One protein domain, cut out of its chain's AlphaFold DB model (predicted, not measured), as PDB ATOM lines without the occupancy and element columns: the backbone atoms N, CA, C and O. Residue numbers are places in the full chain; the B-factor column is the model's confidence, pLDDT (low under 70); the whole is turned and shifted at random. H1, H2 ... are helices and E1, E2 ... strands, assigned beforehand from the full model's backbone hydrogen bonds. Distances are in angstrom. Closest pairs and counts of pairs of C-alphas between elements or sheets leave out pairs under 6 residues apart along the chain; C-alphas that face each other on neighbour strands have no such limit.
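AT A GLANCE: This is residues 21 to 80 of the 83 residues of an uncharacterized protein of Streptococcus infantis SK1076 (UniProt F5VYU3). A long hairpin of two strands, E1 and E2, runs out like an arm from a small helical head, where H2 crosses near the first residues of E1 and the short H1 follows directly on E2. The turn at the far end of the hairpin, residues 33 to 37, lies well away from the head. The printed part has 60 residues, with two named strands and then two named helices in the order E1, E2, H1, H2; the sheet E1 - E2 is antiparallel and the class is mixed, helices and strands. It is loose, with a radius of gyration of the C-alphas of 13.9 A, and elongated, spanning 42 by 27 by 15 A.

HOW THE PARTS SIT: E1, residues 22 to 32, and E2, residues 38 to 46, form an antiparallel hairpin, their directions at 160 degrees. N 23 and O 45 are 2.9 A apart and N 39 and O 31 are 2.8 A apart, both within hydrogen-bond range. E1 bends by 61 degrees at residue 29. H1, residues 47 to 50, touches H2, residues 62 to 79, and H2 touches H1 with its residues 65 to 72 alone; their closest C-alphas, those of Leu 47 and Tyr 72, are 6.1 A apart. The closest C-alphas of E1 and H2, those of Trp 23 and Ala 71, are 7.3 A apart. E2 and H2 are apart. In H2 every O i to N i+4 pair is within hydrogen-bond range; H1 is too short for such a pair.

IN THESE COORDINATES: E1 begins at C-alpha 22, (-33.033, 3.646, 16.302), and is 27.4 A long. E2 is 25.7 A long, from Pro 38 to Ile 46. H1 is 5.3 A long. H2 is 25.7 A long and ends at C-alpha 79, (-28.145, -7.248, 19.342).

THE WHOLE: The two C-alphas farthest apart, of Pro 34 and Gly 80, are 43.3 A apart. The printed part has no cut. The link from H1 to H2, 11 residues, is long; the links E1 to E2 and E2 to H1 are tight. The mean pLDDT of the printed part is 95.7, and no printed residue is under 70.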
ATOM      1  N   PRO A  21     -34.623  -0.992  16.591       95.62
ATOM      2  CA  PRO A  21     -33.438  -0.143  16.552       95.62
ATOM      3  C   PRO A  21     -33.753   1.297  16.139       95.62
ATOM      4  O   PRO A  21     -34.616   1.553  15.296       95.62
ATOM      5  N   SER A  22     -33.005   2.242  16.703       96.12
ATOM      6  CA  SER A  22     -33.033   3.646  16.302       96.12
ATOM      7  C   SER A  22     -31.685   4.083  15.738       96.12
ATOM      8  O   SER A  22     -30.646   3.487  16.026       96.12
ATOM      9  N   TRP A  23     -31.698   5.132  14.921       95.69
ATOM     10  CA  TRP A  23     -30.500   5.699  14.313       95.69
ATOM     11  C   TRP A  23     -30.540   7.222  14.352       95.69
ATOM     12  O   TRP A  23     -31.579   7.830  14.105       95.69
ATOM     13  N   VAL A  24     -29.404   7.848  14.656       95.81
ATOM     14  CA  VAL A  24     -29.274   9.308  14.660       95.81
ATOM     15  C   VAL A  24     -28.689   9.754  13.327       95.81
ATOM     16  O   VAL A  24     -27.502   9.565  13.055       95.81
ATOM     17  N   SER A  25     -29.521  10.392  12.510       92.94
ATOM     18  CA  SER A  25     -29.069  11.092  11.320       92.94
ATOM     19  C   SER A  25     -28.380  12.388  11.712       92.94
ATOM     20  O   SER A  25     -28.916  13.189  12.480       92.94
ATOM     21  N   ARG A  26     -27.184  12.589  11.161       93.38
ATOM     22  CA  ARG A  26     -26.403  13.817  11.286       93.38
ATOM     23  C   ARG A  26     -26.188  14.398   9.898       93.38
ATOM     24  O   ARG A  26     -25.481  13.790   9.091       93.38
ATOM     25  N   THR A  27     -26.740  15.580   9.642       92.25
ATOM     26  CA  THR A  27     -26.600  16.278   8.355       92.25
ATOM     27  C   THR A  27     -25.937  17.643   8.546       92.25
ATOM     28  O   THR A  27     -26.222  18.330   9.530       92.25
ATOM     29  N   PRO A  28     -25.001  18.054   7.671       94.62
ATOM     30  CA  PRO A  28     -24.388  19.377   7.764       94.62
ATOM     31  C   PRO A  28     -25.434  20.492   7.664       94.62
ATOM     32  O   PRO A  28     -26.285  20.471   6.779       94.62
ATOM     33  N   LYS A  29     -25.335  21.497   8.539       95.31
ATOM     34  CA  LYS A  29     -26.182  22.703   8.499       95.31
ATOM     35  C   LYS A  29     -25.618  23.790   7.567       95.31
ATOM     36  O   LYS A  29     -26.294  24.775   7.298       95.31
ATOM     37  N   GLY A  30     -24.383  23.624   7.081       94.38
ATOM     38  CA  GLY A  30     -23.738  24.555   6.145       94.38
ATOM     39  C   GLY A  30     -23.106  25.793   6.791       94.38
ATOM     40  O   GLY A  30     -22.920  26.800   6.119       94.38
ATOM     41  N   GLY A  31     -22.775  25.744   8.084       95.38
ATOM     42  CA  GLY A  31     -22.147  26.861   8.793       95.38
ATOM     43  C   GLY A  31     -21.258  26.406   9.944       95.38
ATOM     44  O   GLY A  31     -21.184  25.212  10.239       95.38
ATOM     45  N   TYR A  32     -20.613  27.371  10.595       97.25
ATOM     46  CA  TYR A  32     -19.722  27.150  11.731       97.25
ATOM     47  C   TYR A  32     -20.227  27.894  12.972       97.25
ATOM     48  O   TYR A  32     -20.890  28.925  12.854       97.25
ATOM     49  N   SER A  33     -19.945  27.357  14.157       95.25
ATOM     50  CA  SER A  33     -20.166  28.048  15.427       95.25
ATOM     51  C   SER A  33     -19.184  29.222  15.582       95.25
ATOM     52  O   SER A  33     -18.187  29.278  14.854       95.25
ATOM     53  N   PRO A  34     -19.412  30.150  16.530       96.06
ATOM     54  CA  PRO A  34     -18.452  31.218  16.833       96.06
ATOM     55  C   PRO A  34     -17.046  30.704  17.181       96.06
ATOM     56  O   PRO A  34     -16.055  31.378  16.922       96.06
ATOM     57  N   GLU A  35     -16.955  29.489  17.719       96.44
ATOM     58  CA  GLU A  35     -15.710  28.800  18.075       96.44
ATOM     59  C   GLU A  35     -15.083  28.038  16.890       96.44
ATOM     60  O   GLU A  35     -14.051  27.388  17.046       96.44
ATOM     61  N   GLY A  36     -15.690  28.101  15.700       96.12
ATOM     62  CA  GLY A  36     -15.162  27.510  14.469       96.12
ATOM     63  C   GLY A  36     -15.539  26.044  14.231       96.12
ATOM     64  O   GLY A  36     -14.945  25.406  13.361       96.12
ATOM     65  N   TYR A  37     -16.521  25.486  14.947       96.62
ATOM     66  CA  TYR A  37     -16.951  24.095  14.746       96.62
ATOM     67  C   TYR A  37     -18.058  23.967  13.696       96.62
ATOM     68  O   TYR A  37     -18.996  24.764  13.715       96.62
ATOM     69  N   PRO A  38     -18.020  22.956  12.806       97.06
ATOM     70  CA  PRO A  38     -19.087  22.738  11.836       97.06
ATOM     71  C   PRO A  38     -20.413  22.425  12.535       97.06
ATOM     72  O   PRO A  38     -20.484  21.595  13.444       97.06
ATOM     73  N   LEU A  39     -21.478  23.082  12.084       96.81
ATOM     74  CA  LEU A  39     -22.825  22.910  12.607       96.81
ATOM     75  C   LEU A  39     -23.549  21.775  11.885       96.81
ATOM     76  O   LEU A  39     -23.453  21.628  10.665       96.81
ATOM     77  N   TYR A  40     -24.342  21.018  12.640       96.69
ATOM     78  CA  TYR A  40     -25.121  19.892  12.136       96.69
ATOM     79  C   TYR A  40     -26.564  19.952  12.629       96.69
ATOM     80  O   TYR A  40     -26.849  20.492  13.699       96.69
ATOM     81  N   LEU A  41     -27.463  19.369  11.843       94.81
ATOM     82  CA  LEU A  41     -28.804  18.994  12.263       94.81
ATOM     83  C   LEU A  41     -28.785  17.528  12.695       94.81
ATOM     84  O   LEU A  41     -28.106  16.698  12.083       94.81
ATOM     85  N   TYR A  42     -29.534  17.233  13.753       95.06
ATOM     86  CA  TYR A  42     -29.663  15.892  14.305       95.06
ATOM     87  C   TYR A  42     -31.128  15.484  14.321       95.06
ATOM     88  O   TYR A  42     -31.977  16.237  14.800       95.06
ATOM     89  N   GLN A  43     -31.409  14.284  13.824       93.56
ATOM     90  CA  GLN A  43     -32.737  13.687  13.863       93.56
ATOM     91  C   GLN A  43     -32.622  12.206  14.196       93.56
ATOM     92  O   GLN A  43     -31.865  11.477  13.558       93.56
ATOM     93  N   THR A  44     -33.379  11.763  15.193       95.75
ATOM     94  CA  THR A  44     -33.457  10.349  15.558       95.75
ATOM     95  C   THR A  44     -34.586   9.687  14.785       95.75
ATOM     96  O   THR A  44     -35.727  10.145  14.834       95.75
ATOM     97  N   TYR A  45     -34.271   8.594  14.102       95.81
ATOM     98  CA  TYR A  45     -35.219   7.756  13.387       95.81
ATOM     99  C   TYR A  45     -35.448   6.446  14.131       95.81
ATOM    100  O   TYR A  45     -34.505   5.843  14.642       95.81
ATOM    101  N   ILE A  46     -36.699   5.996  14.157       96.31
ATOM    102  CA  ILE A  46     -37.059   4.614  14.480       96.31
ATOM    103  C   ILE A  46     -36.929   3.849  13.169       96.31
ATOM    104  O   ILE A  46     -37.698   4.107  12.251       96.31
ATOM    105  N   LEU A  47     -35.925   2.981  13.040       97.00
ATOM    106  CA  LEU A  47     -35.501   2.491  11.725       97.00
ATOM    107  C   LEU A  47     -36.604   1.742  10.966       97.00
ATOM    108  O   LEU A  47     -36.721   1.910   9.759       97.00
ATOM    109  N   GLU A  48     -37.463   1.005  11.669       96.94
ATOM    110  CA  GLU A  48     -38.589   0.263  11.080       96.94
ATOM    111  C   GLU A  48     -39.579   1.143  10.306       96.94
ATOM    112  O   GLU A  48     -40.169   0.703   9.322       96.94
ATOM    113  N   ASP A  49     -39.724   2.413  10.694       97.81
ATOM    114  CA  ASP A  49     -40.588   3.358   9.986       97.81
ATOM    115  C   ASP A  49     -40.016   3.745   8.606       97.81
ATOM    116  O   ASP A  49     -40.740   4.285   7.764       97.81
ATOM    117  N   PHE A  50     -38.727   3.480   8.377       97.50
ATOM    118  CA  PHE A  50     -37.923   3.999   7.270       97.50
ATOM    119  C   PHE A  50     -37.149   2.924   6.489       97.50
ATOM    120  O   PHE A  50     -36.336   3.292   5.644       97.50
ATOM    121  N   ILE A  51     -37.392   1.633   6.730       97.38
ATOM    122  CA  ILE A  51     -36.933   0.516   5.878       97.38
ATOM    123  C   ILE A  51     -37.996   0.159   4.822       97.38
ATOM    124  O   ILE A  51     -39.057   0.785   4.764       97.38
ATOM    125  N   GLU A  52     -37.733  -0.833   3.969       96.44
ATOM    126  CA  GLU A  52     -38.715  -1.342   2.999       96.44
ATOM    127  C   GLU A  52     -40.041  -1.742   3.683       96.44
ATOM    128  O   GLU A  52     -40.049  -2.458   4.682       96.44
ATOM    129  N   GLY A  53     -41.171  -1.247   3.162       96.81
ATOM    130  CA  GLY A  53     -42.497  -1.401   3.785       96.81
ATOM    131  C   GLY A  53     -42.802  -0.428   4.938       96.81
ATOM    132  O   GLY A  53     -43.945  -0.365   5.391       96.81
ATOM    133  N   GLY A  54     -41.824   0.365   5.385       97.56
ATOM    134  CA  GLY A  54     -41.985   1.383   6.422       97.56
ATOM    135  C   GLY A  54     -42.800   2.597   5.959       97.56
ATOM    136  O   GLY A  54     -42.675   3.070   4.825       97.56
ATOM    137  N   LYS A  55     -43.622   3.150   6.859       97.81
ATOM    138  CA  LYS A  55     -44.585   4.234   6.562       97.81
ATOM    139  C   LYS A  55     -43.963   5.533   6.033       97.81
ATOM    140  O   LYS A  55     -44.665   6.320   5.401       97.81
ATOM    141  N   TYR A  56     -42.682   5.784   6.297       97.44
ATOM    142  CA  TYR A  56     -41.986   7.014   5.908       97.44
ATOM    143  C   TYR A  56     -40.842   6.781   4.911       97.44
ATOM    144  O   TYR A  56     -40.137   7.727   4.563       97.44
ATOM    145  N   ARG A  57     -40.681   5.558   4.381       96.94
ATOM    146  CA  ARG A  57     -39.595   5.197   3.449       96.94
ATOM    147  C   ARG A  57     -39.514   6.101   2.217       96.94
ATOM    148  O   ARG A  57     -38.424   6.388   1.727       96.94
ATOM    149  N   SER A  58     -40.660   6.555   1.711       97.31
ATOM    150  CA  SER A  58     -40.753   7.405   0.516       97.31
ATOM    151  C   SER A  58     -40.244   8.836   0.719       97.31
ATOM    152  O   SER A  58     -40.032   9.535  -0.266       97.31
ATOM    153  N   GLN A  59     -40.030   9.274   1.963       95.62
ATOM    154  CA  GLN A  59     -39.557  10.628   2.280       95.62
ATOM    155  C   GLN A  59     -38.031  10.775   2.191       95.62
ATOM    156  O   GLN A  59     -37.510  11.875   2.346       95.62
ATOM    157  N   LEU A  60     -37.315   9.671   1.983       93.75
ATOM    158  CA  LEU A  60     -35.860   9.624   2.025       93.75
ATOM    159  C   LEU A  60     -35.250   9.593   0.622       93.75
ATOM    160  O   LEU A  60     -35.793   8.970  -0.291       93.75
ATOM    161  N   ASP A  61     -34.080  10.211   0.475       95.12
ATOM    162  CA  ASP A  61     -33.219   9.989  -0.687       95.12
ATOM    163  C   ASP A  61     -32.560   8.596  -0.654       95.12
ATOM    164  O   ASP A  61     -32.488   7.943   0.390       95.12
ATOM    165  N   GLU A  62     -32.076   8.134  -1.810       96.69
ATOM    166  CA  GLU A  62     -31.499   6.788  -1.967       96.69
ATOM    167  C   GLU A  62     -30.266   6.543  -1.087       96.69
ATOM    168  O   GLU A  62     -30.104   5.453  -0.543       96.69
ATOM    169  N   ALA A  63     -29.434   7.561  -0.862       95.12
ATOM    170  CA  ALA A  63     -28.263   7.422  -0.001       95.12
ATOM    171  C   ALA A  63     -28.657   7.226   1.475       95.12
ATOM    172  O   ALA A  63     -28.035   6.458   2.211       95.12
ATOM    173  N   THR A  64     -29.698   7.917   1.934       94.56
ATOM    174  CA  THR A  64     -30.209   7.806   3.305       94.56
ATOM    175  C   THR A  64     -30.920   6.476   3.519       94.56
ATOM    176  O   THR A  64     -30.746   5.851   4.564       94.56
ATOM    177  N   LYS A  65     -31.657   6.018   2.507       96.88
ATOM    178  CA  LYS A  65     -32.283   4.696   2.443       96.88
ATOM    179  C   LYS A  65     -31.267   3.569   2.648       96.88
ATOM    180  O   LYS A  65     -31.417   2.789   3.583       96.88
ATOM    181  N   GLU A  66     -30.190   3.548   1.862       97.31
ATOM    182  CA  GLU A  66     -29.135   2.526   1.962       97.31
ATOM    183  C   GLU A  66     -28.478   2.493   3.352       97.31
ATOM    184  O   GLU A  66     -28.250   1.427   3.932       97.31
ATOM    185  N   ARG A  67     -28.217   3.669   3.934       96.25
ATOM    186  CA  ARG A  67     -27.637   3.782   5.279       96.25
ATOM    187  C   ARG A  67     -28.579   3.271   6.364       96.25
ATOM    188  O   ARG A  67     -28.112   2.635   7.306       96.25
ATOM    189  N   ILE A  68     -29.877   3.551   6.245       96.94
ATOM    190  CA  ILE A  68     -30.895   3.065   7.182       96.94
ATOM    191  C   ILE A  68     -31.034   1.550   7.093       96.94
ATOM    192  O   ILE A  68     -31.006   0.892   8.132       96.94
ATOM    193  N   ASP A  69     -31.115   0.996   5.884       97.56
ATOM    194  CA  ASP A  69     -31.226  -0.450   5.681       97.56
ATOM    195  C   ASP A  69     -29.992  -1.175   6.248       97.56
ATOM    196  O   ASP A  69     -30.120  -2.178   6.959       97.56
ATOM    197  N   THR A  70     -28.799  -0.613   6.027       97.38
ATOM    198  CA  THR A  70     -27.541  -1.118   6.599       97.38
ATOM    199  C   THR A  70     -27.561  -1.066   8.126       97.38
ATOM    200  O   THR A  70     -27.360  -2.090   8.775       97.38
ATOM    201  N   ALA A  71     -27.877   0.092   8.717       96.56
ATOM    202  CA  ALA A  71     -27.911   0.258  10.169       96.56
ATOM    203  C   ALA A  71     -28.954  -0.650  10.840       96.56
ATOM    204  O   ALA A  71     -28.708  -1.190  11.919       96.56
ATOM    205  N   TYR A  72     -30.115  -0.839  10.207       96.94
ATOM    206  CA  TYR A  72     -31.171  -1.711  10.715       96.94
ATOM    207  C   TYR A  72     -30.721  -3.170  10.742       96.94
ATOM    208  O   TYR A  72     -30.900  -3.856  11.751       96.94
ATOM    209  N   LYS A  73     -30.100  -3.636   9.653       96.25
ATOM    210  CA  LYS A  73     -29.544  -4.986   9.566       96.25
ATOM    211  C   LYS A  73     -28.433  -5.191  10.596       96.25
ATOM    212  O   LYS A  73     -28.532  -6.105  11.410       96.25
ATOM    213  N   GLU A  74     -27.423  -4.324  10.593       95.75
ATOM    214  CA  GLU A  74     -26.264  -4.434  11.483       95.75
ATOM    215  C   GLU A  74     -26.672  -4.393  12.954       95.75
ATOM    216  O   GLU A  74     -26.164  -5.185  13.746       95.75
ATOM    217  N   MET A  75     -27.628  -3.534  13.339       94.75
ATOM    218  CA  MET A  75     -28.079  -3.521  14.727       94.75
ATOM    219  C   MET A  75     -28.853  -4.773  15.106       94.75
ATOM    220  O   MET A  75     -28.615  -5.306  16.186       94.75
ATOM    221  N   ASN A  76     -29.752  -5.274  14.262       93.31
ATOM    222  CA  ASN A  76     -30.456  -6.514  14.583       93.31
ATOM    223  C   ASN A  76     -29.493  -7.708  14.685       93.31
ATOM    224  O   ASN A  76     -29.626  -8.526  15.597       93.31
ATOM    225  N   GLU A  77     -28.483  -7.772  13.815       94.38
ATOM    226  CA  GLU A  77     -27.417  -8.777  13.886       94.38
ATOM    227  C   GLU A  77     -26.565  -8.624  15.155       94.38
ATOM    228  O   GLU A  77     -26.296  -9.617  15.831       94.38
ATOM    229  N   HIS A  78     -26.185  -7.393  15.511       93.75
ATOM    230  CA  HIS A  78     -25.365  -7.101  16.686       93.75
ATOM    231  C   HIS A  78     -26.087  -7.391  18.003       93.75
ATOM    232  O   HIS A  78     -25.512  -8.020  18.890       93.75
ATOM    233  N   VAL A  79     -27.344  -6.946  18.145       90.62
ATOM    234  CA  VAL A  79     -28.145  -7.248  19.342       90.62
ATOM    235  C   VAL A  79     -28.384  -8.761  19.424       90.62
ATOM    236  O   VAL A  79     -28.413  -9.316  20.521       90.62
ATOM    237  N   GLY A  80     -28.502  -9.448  18.279       86.50
ATOM    238  CA  GLY A  80     -28.408 -10.907  18.223       86.50
ATOM    239  C   GLY A  80     -29.508 -11.621  19.007       86.50
ATOM    240  O   GLY A  80     -29.284 -12.711  19.535       86.50
TER     241      GLY A  80